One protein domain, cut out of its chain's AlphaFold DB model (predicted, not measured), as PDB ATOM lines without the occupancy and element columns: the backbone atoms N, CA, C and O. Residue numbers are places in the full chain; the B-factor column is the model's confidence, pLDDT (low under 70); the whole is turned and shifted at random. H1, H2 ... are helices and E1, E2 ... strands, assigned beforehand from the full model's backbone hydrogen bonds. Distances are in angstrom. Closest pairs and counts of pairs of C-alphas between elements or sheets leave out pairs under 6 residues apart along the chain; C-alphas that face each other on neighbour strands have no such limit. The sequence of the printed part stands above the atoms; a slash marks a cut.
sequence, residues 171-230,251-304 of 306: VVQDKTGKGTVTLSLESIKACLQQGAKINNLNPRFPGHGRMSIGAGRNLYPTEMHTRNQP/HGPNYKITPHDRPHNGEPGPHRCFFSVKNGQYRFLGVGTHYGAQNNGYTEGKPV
ATOM      1  N   VAL A 171     -50.604   0.532  17.479       88.88
ATOM      2  CA  VAL A 171     -51.438   1.732  17.564       88.88
ATOM      3  C   VAL A 171     -52.193   1.722  18.888       88.88
ATOM      4  O   VAL A 171     -52.997   0.826  19.144       88.88
ATOM      5  N   VAL A 172     -51.953   2.724  19.729       86.06
ATOM      6  CA  VAL A 172     -52.661   2.941  21.002       86.06
ATOM      7  C   VAL A 172     -53.471   4.231  20.952       86.06
ATOM      8  O   VAL A 172     -53.180   5.127  20.163       86.06
ATOM      9  N   GLN A 173     -54.467   4.356  21.824       83.38
ATOM     10  CA  GLN A 173     -55.231   5.592  21.977       83.38
ATOM     11  C   GLN A 173     -54.342   6.736  22.496       83.38
ATOM     12  O   GLN A 173     -53.469   6.534  23.349       83.38
ATOM     13  N   ASP A 174     -54.552   7.939  21.963       81.06
ATOM     14  CA  ASP A 174     -53.831   9.149  22.352       81.06
ATOM     15  C   ASP A 174     -54.381   9.775  23.649       81.06
ATOM     16  O   ASP A 174     -55.376   9.323  24.217       81.06
ATOM     17  N   LYS A 175     -53.752  10.860  24.122       78.69
ATOM     18  CA  LYS A 175     -54.194  11.569  25.336       78.69
ATOM     19  C   LYS A 175     -55.582  12.211  25.186       78.69
ATOM     20  O   LYS A 175     -56.246  12.424  26.197       78.69
ATOM     21  N   THR A 176     -56.013  12.544  23.965       77.44
ATOM     22  CA  THR A 176     -57.326  13.170  23.727       77.44
ATOM     23  C   THR A 176     -58.478  12.170  23.805       77.44
ATOM     24  O   THR A 176     -59.629  12.575  23.965       77.44
ATOM     25  N   GLY A 177     -58.187  10.871  23.685       73.50
ATOM     26  CA  GLY A 177     -59.192   9.816  23.611       73.50
ATOM     27  C   GLY A 177     -59.891   9.733  22.250       73.50
ATOM     28  O   GLY A 177     -60.718   8.843  22.063       73.50
ATOM     29  N   LYS A 178     -59.567  10.624  21.305       79.31
ATOM     30  CA  LYS A 178     -60.172  10.696  19.965       79.31
ATOM     31  C   LYS A 178     -59.190  10.344  18.848       79.31
ATOM     32  O   LYS A 178     -59.629  10.042  17.744       79.31
ATOM     33  N   GLY A 179     -57.887  10.391  19.126       80.50
ATOM     34  CA  GLY A 179     -56.828  10.047  18.189       80.50
ATOM     35  C   GLY A 179     -56.048   8.808  18.619       80.50
ATOM     36  O   GLY A 179     -56.365   8.129  19.601       80.50
ATOM     37  N   THR A 180     -54.976   8.532  17.884       83.62
ATOM     38  CA  THR A 180     -54.082   7.402  18.144       83.62
ATOM     39  C   THR A 180     -52.617   7.790  18.002       83.62
ATOM     40  O   THR A 180     -52.273   8.663  17.210       83.62
ATOM     41  N   VAL A 181     -51.747   7.094  18.732       83.56
ATOM     42  CA  VAL A 181     -50.286   7.199  18.648       83.56
ATOM     43  C   VAL A 181     -49.717   5.838  18.259       83.56
ATOM     44  O   VAL A 181     -50.106   4.816  18.826       83.56
ATOM     45  N   THR A 182     -48.774   5.823  17.319       86.06
ATOM     46  CA  THR A 182     -48.021   4.618  16.952       86.06
ATOM     47  C   THR A 182     -46.816   4.451  17.871       86.06
ATOM     48  O   THR A 182     -46.000   5.359  18.029       86.06
ATOM     49  N   LEU A 183     -46.693   3.275  18.478       86.25
ATOM     50  CA  LEU A 183     -45.547   2.845  19.268       86.25
ATOM     51  C   LEU A 183     -44.686   1.927  18.402       86.25
ATOM     52  O   LEU A 183     -45.146   0.860  17.992       86.25
ATOM     53  N   SER A 184     -43.448   2.345  18.131       89.75
ATOM     54  CA  SER A 184     -42.559   1.593  17.246       89.75
ATOM     55  C   SER A 184     -42.161   0.239  17.835       89.75
ATOM     56  O   SER A 184     -41.931   0.098  19.041       89.75
ATOM     57  N   LEU A 185     -41.997  -0.747  16.958       90.38
ATOM     58  CA  LEU A 185     -41.525  -2.093  17.264       90.38
ATOM     59  C   LEU A 185     -40.214  -2.084  18.064       90.38
ATOM     60  O   LEU A 185     -40.036  -2.891  18.977       90.38
ATOM     61  N   GLU A 186     -39.311  -1.154  17.751       89.00
ATOM     62  CA  GLU A 186     -38.066  -0.931  18.487       89.00
ATOM     63  C   GLU A 186     -38.328  -0.543  19.952       89.00
ATOM     64  O   GLU A 186     -37.785  -1.172  20.860       89.00
ATOM     65  N   SER A 187     -39.227   0.417  20.194       87.31
ATOM     66  CA  SER A 187     -39.602   0.868  21.544       87.31
ATOM     67  C   SER A 187     -40.221  -0.266  22.369       87.31
ATOM     68  O   SER A 187     -39.937  -0.420  23.560       87.31
ATOM     69  N   ILE A 188     -41.045  -1.105  21.731       90.19
ATOM     70  CA  ILE A 188     -41.687  -2.258  22.376       90.19
ATOM     71  C   ILE A 188     -40.638  -3.334  22.703       90.19
ATOM     72  O   ILE A 188     -40.599  -3.825  23.833       90.19
ATOM     73  N   LYS A 189     -39.737  -3.663  21.765       91.25
ATOM     74  CA  LYS A 189     -38.619  -4.595  22.000       91.25
ATOM     75  C   LYS A 189     -37.690  -4.102  23.115       91.25
ATOM     76  O   LYS A 189     -37.322  -4.893  23.983       91.25
ATOM     77  N   ALA A 190     -37.373  -2.807  23.147       87.81
ATOM     78  CA  ALA A 190     -36.581  -2.192  24.209       87.81
ATOM     79  C   ALA A 190     -37.271  -2.310  25.581       87.81
ATOM     80  O   ALA A 190     -36.636  -2.757  26.537       87.81
ATOM     81  N   CYS A 191     -38.572  -2.007  25.666       89.69
ATOM     82  CA  CYS A 191     -39.379  -2.172  26.882       89.69
ATOM     83  C   CYS A 191     -39.345  -3.616  27.412       89.69
ATOM     84  O   CYS A 191     -39.100  -3.844  28.600       89.69
ATOM     85  N   LEU A 192     -39.531  -4.601  26.526       91.75
ATOM     86  CA  LEU A 192     -39.518  -6.023  26.877       91.75
ATOM     87  C   LEU A 192     -38.142  -6.482  27.368       91.75
ATOM     88  O   LEU A 192     -38.045  -7.127  28.413       91.75
ATOM     89  N   GLN A 193     -37.071  -6.103  26.664       90.38
ATOM     90  CA  GLN A 193     -35.705  -6.430  27.075       90.38
ATOM     91  C   GLN A 193     -35.339  -5.777  28.410       90.38
ATOM     92  O   GLN A 193     -34.768  -6.441  29.270       90.38
ATOM     93  N   GLN A 194     -35.695  -4.509  28.634       84.81
ATOM     94  CA  GLN A 194     -35.454  -3.827  29.909       84.81
ATOM     95  C   GLN A 194     -36.228  -4.491  31.053       84.81
ATOM     96  O   GLN A 194     -35.623  -4.857  32.063       84.81
ATOM     97  N   GLY A 195     -37.530  -4.738  30.877       85.06
ATOM     98  CA  GLY A 195     -38.362  -5.432  31.858       85.06
ATOM     99  C   GLY A 195     -37.806  -6.812  32.226       85.06
ATOM    100  O   GLY A 195     -37.571  -7.093  33.403       85.06
ATOM    101  N   ALA A 196     -37.509  -7.653  31.235       87.06
ATOM    102  CA  ALA A 196     -36.971  -8.991  31.465       87.06
ATOM    103  C   ALA A 196     -35.568  -8.973  32.101       87.06
ATOM    104  O   ALA A 196     -35.299  -9.746  33.023       87.06
ATOM    105  N   LYS A 197     -34.681  -8.055  31.684       85.00
ATOM    106  CA  LYS A 197     -33.346  -7.877  32.289       85.00
ATOM    107  C   LYS A 197     -33.444  -7.442  33.750       85.00
ATOM    108  O   LYS A 197     -32.713  -7.979  34.576       85.00
ATOM    109  N   ILE A 198     -34.357  -6.530  34.093       78.62
ATOM    110  CA  ILE A 198     -34.591  -6.109  35.484       78.62
ATOM    111  C   ILE A 198     -35.151  -7.264  36.322       78.62
ATOM    112  O   ILE A 198     -34.678  -7.490  37.435       78.62
ATOM    113  N   ASN A 199     -36.114  -8.025  35.791       80.19
ATOM    114  CA  ASN A 199     -36.681  -9.174  36.496       80.19
ATOM    115  C   ASN A 199     -35.624 -10.269  36.746       80.19
ATOM    116  O   ASN A 199     -35.515 -10.776  37.859       80.19
ATOM    117  N   ASN A 200     -34.764 -10.558  35.764       79.50
ATOM    118  CA  ASN A 200     -33.660 -11.522  35.886       79.50
ATOM    119  C   ASN A 200     -32.550 -11.120  36.880       79.50
ATOM    120  O   ASN A 200     -31.720 -11.962  37.214       79.50
ATOM    121  N   LEU A 201     -32.518  -9.878  37.378       73.75
ATOM    122  CA  LEU A 201     -31.570  -9.445  38.422       73.75
ATOM    123  C   LEU A 201     -32.055  -9.787  39.845       73.75
ATOM    124  O   LEU A 201     -31.267  -9.787  40.787       73.75
ATOM    125  N   ASN A 202     -33.343 -10.097  40.010       65.12
ATOM    126  CA  ASN A 202     -33.930 -10.636  41.241       65.12
ATOM    127  C   ASN A 202     -35.096 -11.567  40.856       65.12
ATOM    128  O   ASN A 202     -36.252 -11.251  41.157       65.12
ATOM    129  N   PRO A 203     -34.809 -12.673  40.137       57.88
ATOM    130  CA  PRO A 203     -35.839 -13.525  39.569       57.88
ATOM    131  C   PRO A 203     -36.589 -14.194  40.713       57.88
ATOM    132  O   PRO A 203     -35.985 -14.782  41.616       57.88
ATOM    133  N   ARG A 204     -37.915 -14.076  40.701       56.84
ATOM    134  CA  ARG A 204     -38.766 -14.662  41.734       56.84
ATOM    135  C   ARG A 204     -39.830 -15.545  41.139       56.84
ATOM    136  O   ARG A 204     -40.340 -15.307  40.050       56.84
ATOM    137  N   PHE A 205     -40.138 -16.569  41.915       51.03
ATOM    138  CA  PHE A 205     -41.129 -17.561  41.578       51.03
ATOM    139  C   PHE A 205     -42.508 -17.160  42.139       51.03
ATOM    140  O   PHE A 205     -42.604 -16.395  43.106       51.03
ATOM    141  N   PRO A 206     -43.581 -17.693  41.546       48.28
ATOM    142  CA  PRO A 206     -44.949 -17.634  42.052       48.28
ATOM    143  C   PRO A 206     -45.061 -17.894  43.560       48.28
ATOM    144  O   PRO A 206     -44.361 -18.733  44.124       48.28
ATOM    145  N   GLY A 207     -45.953 -17.163  44.232       47.44
ATOM    146  CA  GLY A 207     -46.169 -17.280  45.680       47.44
ATOM    147  C   GLY A 207     -45.230 -16.437  46.557       47.44
ATOM    148  O   GLY A 207     -45.489 -16.292  47.754       47.44
ATOM    149  N   HIS A 208     -44.202 -15.789  45.994       49.00
ATOM    150  CA  HIS A 208     -43.537 -14.671  46.670       49.00
ATOM    151  C   HIS A 208     -44.524 -13.493  46.808       49.00
ATOM    152  O   HIS A 208     -44.786 -12.775  45.851       49.00
ATOM    153  N   GLY A 209     -45.084 -13.285  48.005       48.06
ATOM    154  CA  GLY A 209     -46.075 -12.224  48.244       48.06
ATOM    155  C   GLY A 209     -45.551 -10.796  48.006       48.06
ATOM    156  O   GLY A 209     -44.344 -10.576  48.093       48.06
ATOM    157  N   ARG A 210     -46.482  -9.852  47.746       48.00
ATOM    158  CA  ARG A 210     -46.289  -8.409  47.434       48.00
ATOM    159  C   ARG A 210     -44.862  -8.057  47.002       48.00
ATOM    160  O   ARG A 210     -44.018  -7.739  47.844       48.00
ATOM    161  N   MET A 211     -44.619  -8.056  45.692       48.00
ATOM    162  CA  MET A 211     -43.323  -7.655  45.157       48.00
ATOM    163  C   MET A 211     -42.899  -6.264  45.635       48.00
ATOM    164  O   MET A 211     -43.690  -5.359  45.902       48.00
ATOM    165  N   SER A 212     -41.590  -6.081  45.637       48.19
ATOM    166  CA  SER A 212     -40.948  -4.781  45.500       48.19
ATOM    167  C   SER A 212     -39.728  -5.005  44.606       48.19
ATOM    168  O   SER A 212     -38.591  -4.934  45.063       48.19
ATOM    169  N   ILE A 213     -40.002  -5.442  43.372       49.41
ATOM    170  CA  ILE A 213     -39.023  -5.730  42.317       49.41
ATOM    171  C   ILE A 213     -39.058  -4.547  41.362       49.41
ATOM    172  O   ILE A 213     -40.137  -4.059  41.058       49.41
ATOM    173  N   GLY A 214     -37.900  -4.098  40.893       50.84
ATOM    174  CA  GLY A 214     -37.821  -3.033  39.906       50.84
ATOM    175  C   GLY A 214     -37.202  -1.745  40.423       50.84
ATOM    176  O   GLY A 214     -36.861  -1.610  41.598       50.84
ATOM    177  N   ALA A 215     -37.035  -0.798  39.508       47.62
ATOM    178  CA  ALA A 215     -36.408   0.484  39.786       47.62
ATOM    179  C   ALA A 215     -37.458   1.595  39.970       47.62
ATOM    180  O   ALA A 215     -38.551   1.551  39.401       47.62
ATOM    181  N   GLY A 216     -37.102   2.628  40.737       53.81
ATOM    182  CA  GLY A 216     -37.895   3.854  40.840       53.81
ATOM    183  C   GLY A 216     -39.074   3.809  41.813       53.81
ATOM    184  O   GLY A 216     -39.130   2.976  42.711       53.81
ATOM    185  N   ARG A 217     -40.003   4.769  41.683       55.56
ATOM    186  CA  ARG A 217     -41.073   4.990  42.683       55.56
ATOM    187  C   ARG A 217     -42.134   3.892  42.655       55.56
ATOM    188  O   ARG A 217     -42.607   3.479  43.710       55.56
ATOM    189  N   ASN A 218     -42.470   3.433  41.453       62.94
ATOM    190  CA  ASN A 218     -43.531   2.455  41.218       62.94
ATOM    191  C   ASN A 218     -42.997   1.019  41.090       62.94
ATOM    192  O   ASN A 218     -43.798   0.097  41.025       62.94
ATOM    193  N   LEU A 219     -41.666   0.840  41.116       70.81
ATOM    194  CA  LEU A 219     -40.986  -0.458  41.092       70.81
ATOM    195  C   LEU A 219     -41.386  -1.277  39.850       70.81
ATOM    196  O   LEU A 219     -42.135  -2.248  39.934       70.81
ATOM    197  N   TYR A 220     -40.901  -0.834  38.683       77.00
ATOM    198  CA  TYR A 220     -41.120  -1.510  37.400       77.00
ATOM    199  C   TYR A 220     -39.933  -2.426  37.018       77.00
ATOM    200  O   TYR A 220     -38.781  -2.036  37.239       77.00
ATOM    201  N   PRO A 221     -40.175  -3.588  36.374       79.31
ATOM    202  CA  PRO A 221     -41.483  -4.131  36.016       79.31
ATOM    203  C   PRO A 221     -42.259  -4.610  37.246       79.31
ATOM    204  O   PRO A 221     -41.681  -5.110  38.208       79.31
ATOM    205  N   THR A 222     -43.577  -4.464  37.189       78.00
ATOM    206  CA  THR A 222     -44.488  -4.791  38.291       78.00
ATOM    207  C   THR A 222     -45.421  -5.907  37.824       78.00
ATOM    208  O   THR A 222     -45.915  -5.835  36.697       78.00
ATOM    209  N   GLU A 223     -45.698  -6.932  38.635       79.62
ATOM    210  CA  GLU A 223     -46.782  -7.878  38.306       79.62
ATOM    211  C   GLU A 223     -48.161  -7.253  38.531       79.62
ATOM    212  O   GLU A 223     -48.366  -6.424  39.424       79.62
ATOM    213  N   MET A 224     -49.116  -7.679  37.714       78.12
ATOM    214  CA  MET A 224     -50.516  -7.320  37.851       78.12
ATOM    215  C   MET A 224     -51.254  -8.391  38.646       78.12
ATOM    216  O   MET A 224     -51.435  -9.520  38.198       78.12
ATOM    217  N   HIS A 225     -51.694  -8.022  39.849       69.12
ATOM    218  CA  HIS A 225     -52.458  -8.904  40.723       69.12
ATOM    219  C   HIS A 225     -53.969  -8.677  40.551       69.12
ATOM    220  O   HIS A 225     -54.476  -7.608  40.900       69.12
ATOM    221  N   THR A 226     -54.705  -9.735  40.197       58.69
ATOM    222  CA  THR A 226     -56.187  -9.781  40.156       58.69
ATOM    223  C   THR A 226     -56.877  -9.345  41.455       58.69
ATOM    224  O   THR A 226     -58.060  -9.020  41.462       58.69
ATOM    225  N   ARG A 227     -56.157  -9.360  42.584       55.28
ATOM    226  CA  ARG A 227     -56.714  -9.144  43.927       55.28
ATOM    227  C   ARG A 227     -57.092  -7.692  44.237       55.28
ATOM    228  O   ARG A 227     -57.910  -7.473  45.123       55.28
ATOM    229  N   ASN A 228     -56.469  -6.726  43.557       54.00
ATOM    230  CA  ASN A 228     -56.629  -5.293  43.839       54.00
ATOM    231  C   ASN A 228     -56.982  -4.456  42.601       54.00
ATOM    232  O   ASN A 228     -57.463  -3.337  42.756       54.00
ATOM    233  N   GLN A 229     -56.710  -4.958  41.397       62.12
ATOM    234  CA  GLN A 229     -57.097  -4.343  40.131       62.12
ATOM    235  C   GLN A 229     -57.569  -5.459  39.189       62.12
ATOM    236  O   GLN A 229     -56.958  -6.532  39.188       62.12
ATOM    237  N   PRO A 230     -58.639  -5.245  38.402       66.12
ATOM    238  CA  PRO A 230     -58.988  -6.178  37.341       66.12
ATOM    239  C   PRO A 230     -57.840  -6.231  36.328       66.12
ATOM    240  O   PRO A 230     -57.243  -5.202  35.999       66.12
ATOM    241  N   HIS A 251     -41.161   3.698  26.880       74.19
ATOM    242  CA  HIS A 251     -40.658   5.018  26.541       74.19
ATOM    243  C   HIS A 251     -40.491   5.121  25.016       74.19
ATOM    244  O   HIS A 251     -40.347   4.102  24.344       74.19
ATOM    245  N   GLY A 252     -40.543   6.338  24.463       55.41
ATOM    246  CA  GLY A 252     -40.370   6.551  23.019       55.41
ATOM    247  C   GLY A 252     -38.970   6.155  22.520       55.41
ATOM    248  O   GLY A 252     -38.046   6.055  23.332       55.41
ATOM    249  N   PRO A 253     -38.773   5.992  21.199       42.69
ATOM    250  CA  PRO A 253     -37.563   5.376  20.634       42.69
ATOM    251  C   PRO A 253     -36.269   6.129  20.986       42.69
ATOM    252  O   PRO A 253     -35.224   5.523  21.195       42.69
ATOM    253  N   ASN A 254     -36.348   7.451  21.166       43.00
ATOM    254  CA  ASN A 254     -35.206   8.296  21.528       43.00
ATOM    255  C   ASN A 254     -34.877   8.313  23.039       43.00
ATOM    256  O   ASN A 254     -34.001   9.068  23.468       43.00
ATOM    257  N   TYR A 255     -35.564   7.521  23.871       45.69
ATOM    258  CA  TYR A 255     -35.373   7.520  25.324       45.69
ATOM    259  C   TYR A 255     -34.126   6.727  25.744       45.69
ATOM    260  O   TYR A 255     -34.179   5.553  26.118       45.69
ATOM    261  N   LYS A 256     -32.972   7.398  25.694       42.88
ATOM    262  CA  LYS A 256     -31.695   6.876  26.194       42.88
ATOM    263  C   LYS A 256     -31.721   6.746  27.717       42.88
ATOM    264  O   LYS A 256     -31.406   7.710  28.401       42.88
ATOM    265  N   ILE A 257     -32.004   5.547  28.232       43.16
ATOM    266  CA  ILE A 257     -31.840   5.246  29.663       43.16
ATOM    267  C   ILE A 257     -30.348   5.206  30.008       43.16
ATOM    268  O   ILE A 257     -29.650   4.230  29.717       43.16
ATOM    269  N   THR A 258     -29.848   6.261  30.647       33.72
ATOM    270  CA  THR A 258     -28.488   6.287  31.191       33.72
ATOM    271  C   THR A 258     -28.390   5.442  32.471       33.72
ATOM    272  O   THR A 258     -29.385   5.257  33.177       33.72
ATOM    273  N   PRO A 259     -27.192   4.965  32.870       33.59
ATOM    274  CA  PRO A 259     -27.001   4.254  34.143       33.59
ATOM    275  C   PRO A 259     -27.366   5.068  35.399       33.59
ATOM    276  O   PRO A 259     -27.418   4.510  36.495       33.59
ATOM    277  N   HIS A 260     -27.583   6.378  35.253       28.94
ATOM    278  CA  HIS A 260     -27.944   7.299  36.328       28.94
ATOM    279  C   HIS A 260     -29.389   7.804  36.232       28.94
ATOM    280  O   HIS A 260     -29.822   8.543  37.122       28.94
ATOM    281  N   ASP A 261     -30.150   7.371  35.222       32.94
ATOM    282  CA  ASP A 261     -31.547   7.753  35.046       32.94
ATOM    283  C   ASP A 261     -32.397   7.116  36.138       32.94
ATOM    284  O   ASP A 261     -32.828   5.962  36.091       32.94
ATOM    285  N   ARG A 262     -32.625   7.912  37.180       35.47
ATOM    286  CA  ARG A 262     -33.543   7.590  38.263       35.47
ATOM    287  C   ARG A 262     -34.954   7.480  37.677       35.47
ATOM    288  O   ARG A 262     -35.470   8.502  37.211       35.47
ATOM    289  N   PRO A 263     -35.682   6.365  37.866       42.12
ATOM    290  CA  PRO A 263     -37.123   6.311  37.610       42.12
ATOM    291  C   PRO A 263     -37.899   6.963  38.782       42.12
ATOM    292  O   PRO A 263     -38.796   6.402  39.419       42.12
ATOM    293  N   HIS A 264     -37.454   8.169  39.136       36.59
ATOM    294  CA  HIS A 264     -38.083   9.143  40.026       36.59
ATOM    295  C   HIS A 264     -38.306  10.485  39.317       36.59
ATOM    296  O   HIS A 264     -39.162  11.236  39.772       36.59
ATOM    297  N   ASN A 265     -37.555  10.787  38.248       40.94
ATOM    298  CA  ASN A 265     -37.615  12.083  37.567       40.94
ATOM    299  C   ASN A 265     -38.329  12.015  36.208       40.94
ATOM    300  O   ASN A 265     -38.944  12.996  35.809       40.94
ATOM    301  N   GLY A 266     -38.279  10.875  35.515       51.31
ATOM    302  CA  GLY A 266     -39.175  10.611  34.391       51.31
ATOM    303  C   GLY A 266     -40.526  10.120  34.902       51.31
ATOM    304  O   GLY A 266     -40.576   9.165  35.684       51.31
ATOM    305  N   GLU A 267     -41.621  10.730  34.447       63.59
ATOM    306  CA  GLU A 267     -42.921  10.068  34.539       63.59
ATOM    307  C   GLU A 267     -42.853   8.748  33.753       63.59
ATOM    308  O   GLU A 267     -42.290   8.718  32.657       63.59
ATOM    309  N   PRO A 268     -43.445   7.646  34.248       70.94
ATOM    310  CA  PRO A 268     -43.452   6.377  33.520       70.94
ATOM    311  C   PRO A 268     -44.315   6.428  32.248       70.94
ATOM    312  O   PRO A 268     -44.486   5.410  31.586       70.94
ATOM    313  N   GLY A 269     -44.929   7.571  31.933       79.50
ATOM    314  CA  GLY A 269     -45.868   7.721  30.834       79.50
ATOM    315  C   GLY A 269     -47.120   6.840  30.975       79.50
ATOM    316  O   GLY A 269     -47.308   6.140  31.980       79.50
ATOM    317  N   PRO A 270     -47.987   6.855  29.956       84.50
ATOM    318  CA  PRO A 270     -49.243   6.107  29.929       84.50
ATOM    319  C   PRO A 270     -49.095   4.683  29.361       84.50
ATOM    320  O   PRO A 270     -49.933   3.833  29.646       84.50
ATOM    321  N   HIS A 271     -48.055   4.422  28.561       88.12
ATOM    322  CA  HIS A 271     -47.918   3.220  27.733       88.12
ATOM    323  C   HIS A 271     -47.125   2.108  28.434       88.12
ATOM    324  O   HIS A 271     -46.140   2.370  29.134       88.12
ATOM    325  N   ARG A 272     -47.528   0.849  28.240       90.56
ATOM    326  CA  ARG A 272     -46.897  -0.329  28.850       90.56
ATOM    327  C   ARG A 272     -46.751  -1.467  27.852       90.56
ATOM    328  O   ARG A 272     -47.674  -1.727  27.082       90.56
ATOM    329  N   CYS A 273     -45.634  -2.187  27.929       92.12
ATOM    330  CA  CYS A 273     -45.523  -3.520  27.351       92.12
ATOM    331  C   CYS A 273     -45.898  -4.548  28.424       92.12
ATOM    332  O   CYS A 273     -45.481  -4.429  29.582       92.12
ATOM    333  N   PHE A 274     -46.689  -5.545  28.034       92.44
ATOM    334  CA  PHE A 274     -47.143  -6.633  28.892       92.44
ATOM    335  C   PHE A 274     -46.472  -7.934  28.472       92.44
ATOM    336  O   PHE A 274     -46.410  -8.277  27.288       92.44
ATOM    337  N   PHE A 275     -45.961  -8.662  29.455       91.81
ATOM    338  CA  PHE A 275     -45.278  -9.929  29.246       91.81
ATOM    339  C   PHE A 275     -45.502 -10.853  30.433       91.81
ATOM    340  O   PHE A 275     -45.608 -10.390  31.566       91.81
ATOM    341  N   SER A 276     -45.542 -12.159  30.198       90.00
ATOM    342  CA  SER A 276     -45.495 -13.132  31.279       90.00
ATOM    343  C   SER A 276     -44.126 -13.774  31.424       90.00
ATOM    344  O   SER A 276     -43.303 -13.757  30.504       90.00
ATOM    345  N   VAL A 277     -43.884 -14.338  32.606       87.44
ATOM    346  CA  VAL A 277     -42.753 -15.226  32.866       87.44
ATOM    347  C   VAL A 277     -43.229 -16.492  33.578       87.44
ATOM    348  O   VAL A 277     -43.948 -16.429  34.577       87.44
ATOM    349  N   LYS A 278     -42.801 -17.646  33.058       85.06
ATOM    350  CA  LYS A 278     -43.016 -18.983  33.630       85.06
ATOM    351  C   LYS A 278     -41.710 -19.762  33.489       85.06
ATOM    352  O   LYS A 278     -41.135 -19.808  32.407       85.06
ATOM    353  N   ASN A 279     -41.202 -20.336  34.579       80.19
ATOM    354  CA  ASN A 279     -39.951 -21.120  34.594       80.19
ATOM    355  C   ASN A 279     -38.734 -20.418  33.940       80.19
ATOM    356  O   ASN A 279     -37.889 -21.063  33.327       80.19
ATOM    357  N   GLY A 280     -38.651 -19.086  34.050       78.81
ATOM    358  CA  GLY A 280     -37.586 -18.275  33.443       78.81
ATOM    359  C   GLY A 280     -37.735 -18.011  31.938       78.81
ATOM    360  O   GLY A 280     -36.942 -17.254  31.383       78.81
ATOM    361  N   GLN A 281     -38.752 -18.579  31.283       87.38
ATOM    362  CA  GLN A 281     -39.114 -18.263  29.904       87.38
ATOM    363  C   GLN A 281     -40.079 -17.077  29.879       87.38
ATOM    364  O   GLN A 281     -41.021 -17.023  30.673       87.38
ATOM    365  N   TYR A 282     -39.844 -16.137  28.964       90.81
ATOM    366  CA  TYR A 282     -40.640 -14.920  28.816       90.81
ATOM    367  C   TYR A 282     -41.566 -15.009  27.602       90.81
ATOM    368  O   TYR A 282     -41.185 -15.553  26.566       90.81
ATOM    369  N   ARG A 283     -42.773 -14.453  27.709       91.44
ATOM    370  CA  ARG A 283     -43.778 -14.428  26.638       91.44
ATOM    371  C   ARG A 283     -44.336 -13.016  26.500       91.44
ATOM    372  O   ARG A 283     -44.800 -12.448  27.483       91.44
ATOM    373  N   PHE A 284     -44.288 -12.434  25.308       92.69
ATOM    374  CA  PHE A 284     -44.976 -11.180  25.009       92.69
ATOM    375  C   PHE A 284     -46.492 -11.415  24.979       92.69
ATOM    376  O   PHE A 284     -46.954 -12.399  24.400       92.69
ATOM    377  N   LEU A 285     -47.260 -10.524  25.610       92.00
ATOM    378  CA  LEU A 285     -48.723 -10.629  25.687       92.00
ATOM    379  C   LEU A 285     -49.442  -9.514  24.929       92.00
ATOM    380  O   LEU A 285     -50.549  -9.729  24.456       92.00
ATOM    381  N   GLY A 286     -48.835  -8.331  24.836       91.69
ATOM    382  CA  GLY A 286     -49.439  -7.186  24.169       91.69
ATOM    383  C   GLY A 286     -48.868  -5.851  24.634       91.69
ATOM    384  O   GLY A 286     -47.952  -5.770  25.461       91.69
ATOM    385  N   VAL A 287     -49.447  -4.784  24.102       91.81
ATOM    386  CA  VAL A 287     -49.170  -3.395  24.470       91.81
ATOM    387  C   VAL A 287     -50.478  -2.760  24.922       91.81
ATOM    388  O   VAL A 287     -51.542  -3.123  24.431       91.81
ATOM    389  N   GLY A 288     -50.416  -1.808  25.846       89.88
ATOM    390  CA  GLY A 288     -51.599  -1.054  26.248       89.88
ATOM    391  C   GLY A 288     -51.272   0.320  26.808       89.88
ATOM    392  O   GLY A 288     -50.113   0.658  27.060       89.88
ATOM    393  N   THR A 289     -52.310   1.130  26.987       87.62
ATOM    394  CA  THR A 289     -52.201   2.516  27.449       87.62
ATOM    395  C   THR A 289     -53.237   2.820  28.526       87.62
ATOM    396  O   THR A 289     -54.339   2.283  28.504       87.62
ATOM    397  N   HIS A 290     -52.898   3.686  29.480       86.75
ATOM    398  CA  HIS A 290     -53.880   4.239  30.421       86.75
ATOM    399  C   HIS A 290     -54.864   5.216  29.751       86.75
ATOM    400  O   HIS A 290     -55.896   5.545  30.330       86.75
ATOM    401  N   TYR A 291     -54.556   5.721  28.552       84.00
ATOM    402  CA  TYR A 291     -55.439   6.653  27.856       84.00
ATOM    403  C   TYR A 291     -56.725   5.976  27.365       84.00
ATOM    404  O   TYR A 291     -56.710   4.840  26.896       84.00
ATOM    405  N   GLY A 292     -57.852   6.671  27.546       78.94
ATOM    406  CA  GLY A 292     -59.201   6.139  27.319       78.94
ATOM    407  C   GLY A 292     -59.645   5.029  28.280       78.94
ATOM    408  O   GLY A 292     -60.794   4.597  28.211       78.94
ATOM    409  N   ALA A 293     -58.788   4.582  29.205       82.19
ATOM    410  CA  ALA A 293     -59.145   3.587  30.207       82.19
ATOM    411  C   ALA A 293     -59.786   4.236  31.444       82.19
ATOM    412  O   ALA A 293     -59.310   5.244  31.965       82.19
ATOM    413  N   GLN A 294     -60.841   3.614  31.973       79.44
ATOM    414  CA  GLN A 294     -61.424   4.005  33.258       79.44
ATOM    415  C   GLN A 294     -60.592   3.460  34.435       79.44
ATOM    416  O   GLN A 294     -59.921   2.436  34.315       79.44
ATOM    417  N   ASN A 295     -60.673   4.118  35.599       74.00
ATOM    418  CA  ASN A 295     -60.203   3.603  36.897       74.00
ATOM    419  C   ASN A 295     -58.741   3.093  36.935       74.00
ATOM    420  O   ASN A 295     -58.454   2.064  37.547       74.00
ATOM    421  N   ASN A 296     -57.806   3.815  36.302       73.81
ATOM    422  CA  ASN A 296     -56.390   3.426  36.149       73.81
ATOM    423  C   ASN A 296     -56.168   2.076  35.430       73.81
ATOM    424  O   ASN A 296     -55.103   1.470  35.578       73.81
ATOM    425  N   GLY A 297     -57.153   1.597  34.665       82.38
ATOM    426  CA  GLY A 297     -57.032   0.416  33.814       82.38
ATOM    427  C   GLY A 297     -56.156   0.654  32.580       82.38
ATOM    428  O   GLY A 297     -55.438   1.653  32.487       82.38
ATOM    429  N   TYR A 298     -56.248  -0.262  31.615       87.00
ATOM    430  CA  TYR A 298     -55.541  -0.173  30.338       87.00
ATOM    431  C   TYR A 298     -56.468  -0.507  29.165       87.00
ATOM    432  O   TYR A 298     -57.222  -1.477  29.236       87.00
ATOM    433  N   THR A 299     -56.363   0.259  28.081       87.00
ATOM    434  CA  THR A 299     -56.870  -0.101  26.750       87.00
ATOM    435  C   THR A 299     -55.776  -0.828  25.961       87.00
ATOM    436  O   THR A 299     -54.582  -0.606  26.187       87.00
ATOM    437  N   GLU A 300     -56.177  -1.728  25.065       89.75
ATOM    438  CA  GLU A 300     -55.264  -2.504  24.218       89.75
ATOM    439  C   GLU A 300     -54.695  -1.649  23.074       89.75
ATOM    440  O   GLU A 300     -55.410  -0.858  22.456       89.75
ATOM    441  N   GLY A 301     -53.411  -1.832  22.764       84.94
ATOM    442  CA  GLY A 301     -52.819  -1.380  21.509       84.94
ATOM    443  C   GLY A 301     -53.026  -2.414  20.407       84.94
ATOM    444  O   GLY A 301     -52.721  -3.587  20.601       84.94
ATOM    445  N   LYS A 302     -53.493  -1.990  19.233       90.56
ATOM    446  CA  LYS A 302     -53.694  -2.887  18.088       90.56
ATOM    447  C   LYS A 302     -52.412  -2.973  17.253       90.56
ATOM    448  O   LYS A 302     -51.848  -1.918  16.956       90.56
ATOM    449  N   PRO A 303     -51.955  -4.165  16.835       88.00
ATOM    450  CA  PRO A 303     -50.826  -4.269  15.920       88.00
ATOM    451  C   PRO A 303     -51.168  -3.600  14.585       88.00
ATOM    452  O   PRO A 303     -52.244  -3.823  14.023       88.00
ATOM    453  N   VAL A 304     -50.237  -2.809  14.053       86.12
ATOM    454  CA  VAL A 304     -50.261  -2.397  12.648       86.12
ATOM    455  C   VAL A 304     -50.098  -3.666  11.815       86.12
ATOM    456  O   VAL A 304     -49.176  -4.453  12.057       86.12
TER     457      VAL A 304
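This is residues 171 to 230 and 251 to 304 of the 306 residues of an uncharacterized protein of Magnaporthe oryzae (strain 70-15 / ATCC MYA-4617 / FGSC 8958) (UniProt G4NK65). There is little regular structure: helix H1 packs on a long antiparallel hairpin, E3 and E4, with a small antiparallel hairpin, E1 and E2, near the end of E4 and long loops around them. The printed part has 114 residues, under half of them in one named helix and four strands, in the order E1, E2, H1, E3, E4; the class is mixed. It is compact, with a radius of gyration of the C-alphas of 14.5 A and spans of 40 by 34 by 26 A.

In the hairpin of E1, residues 171 to 173, and E2, residues 180 to 183, N 172 and O 181 are within hydrogen-bond range, 2.9 A. H1, residues 185 to 199, has every O i to N i+4 pair within range. In the hairpin of E3, residues 271 to 278, and E4, residues 281 to 289, N 274 and O 286 are within range, 2.9 A. The closest C-alphas of H1 and E3 are those of Cys 191 and Cys 273, 6.3 A apart.

E1 begins at C-alpha 171 (-51.438, 1.732, 17.564). H1 is 21.1 A long, E3 23.5 A and E4 24.7 A. E4 ends at C-alpha 289 (-52.201, 2.516, 27.449).

Residues 231 to 250 are not printed; C-alphas 230 and 251 are 24.0 A apart. Of the links printed whole, none is long. Residues 202 to 218, 225 to 230 and 252 to 267 have pLDDT under 70.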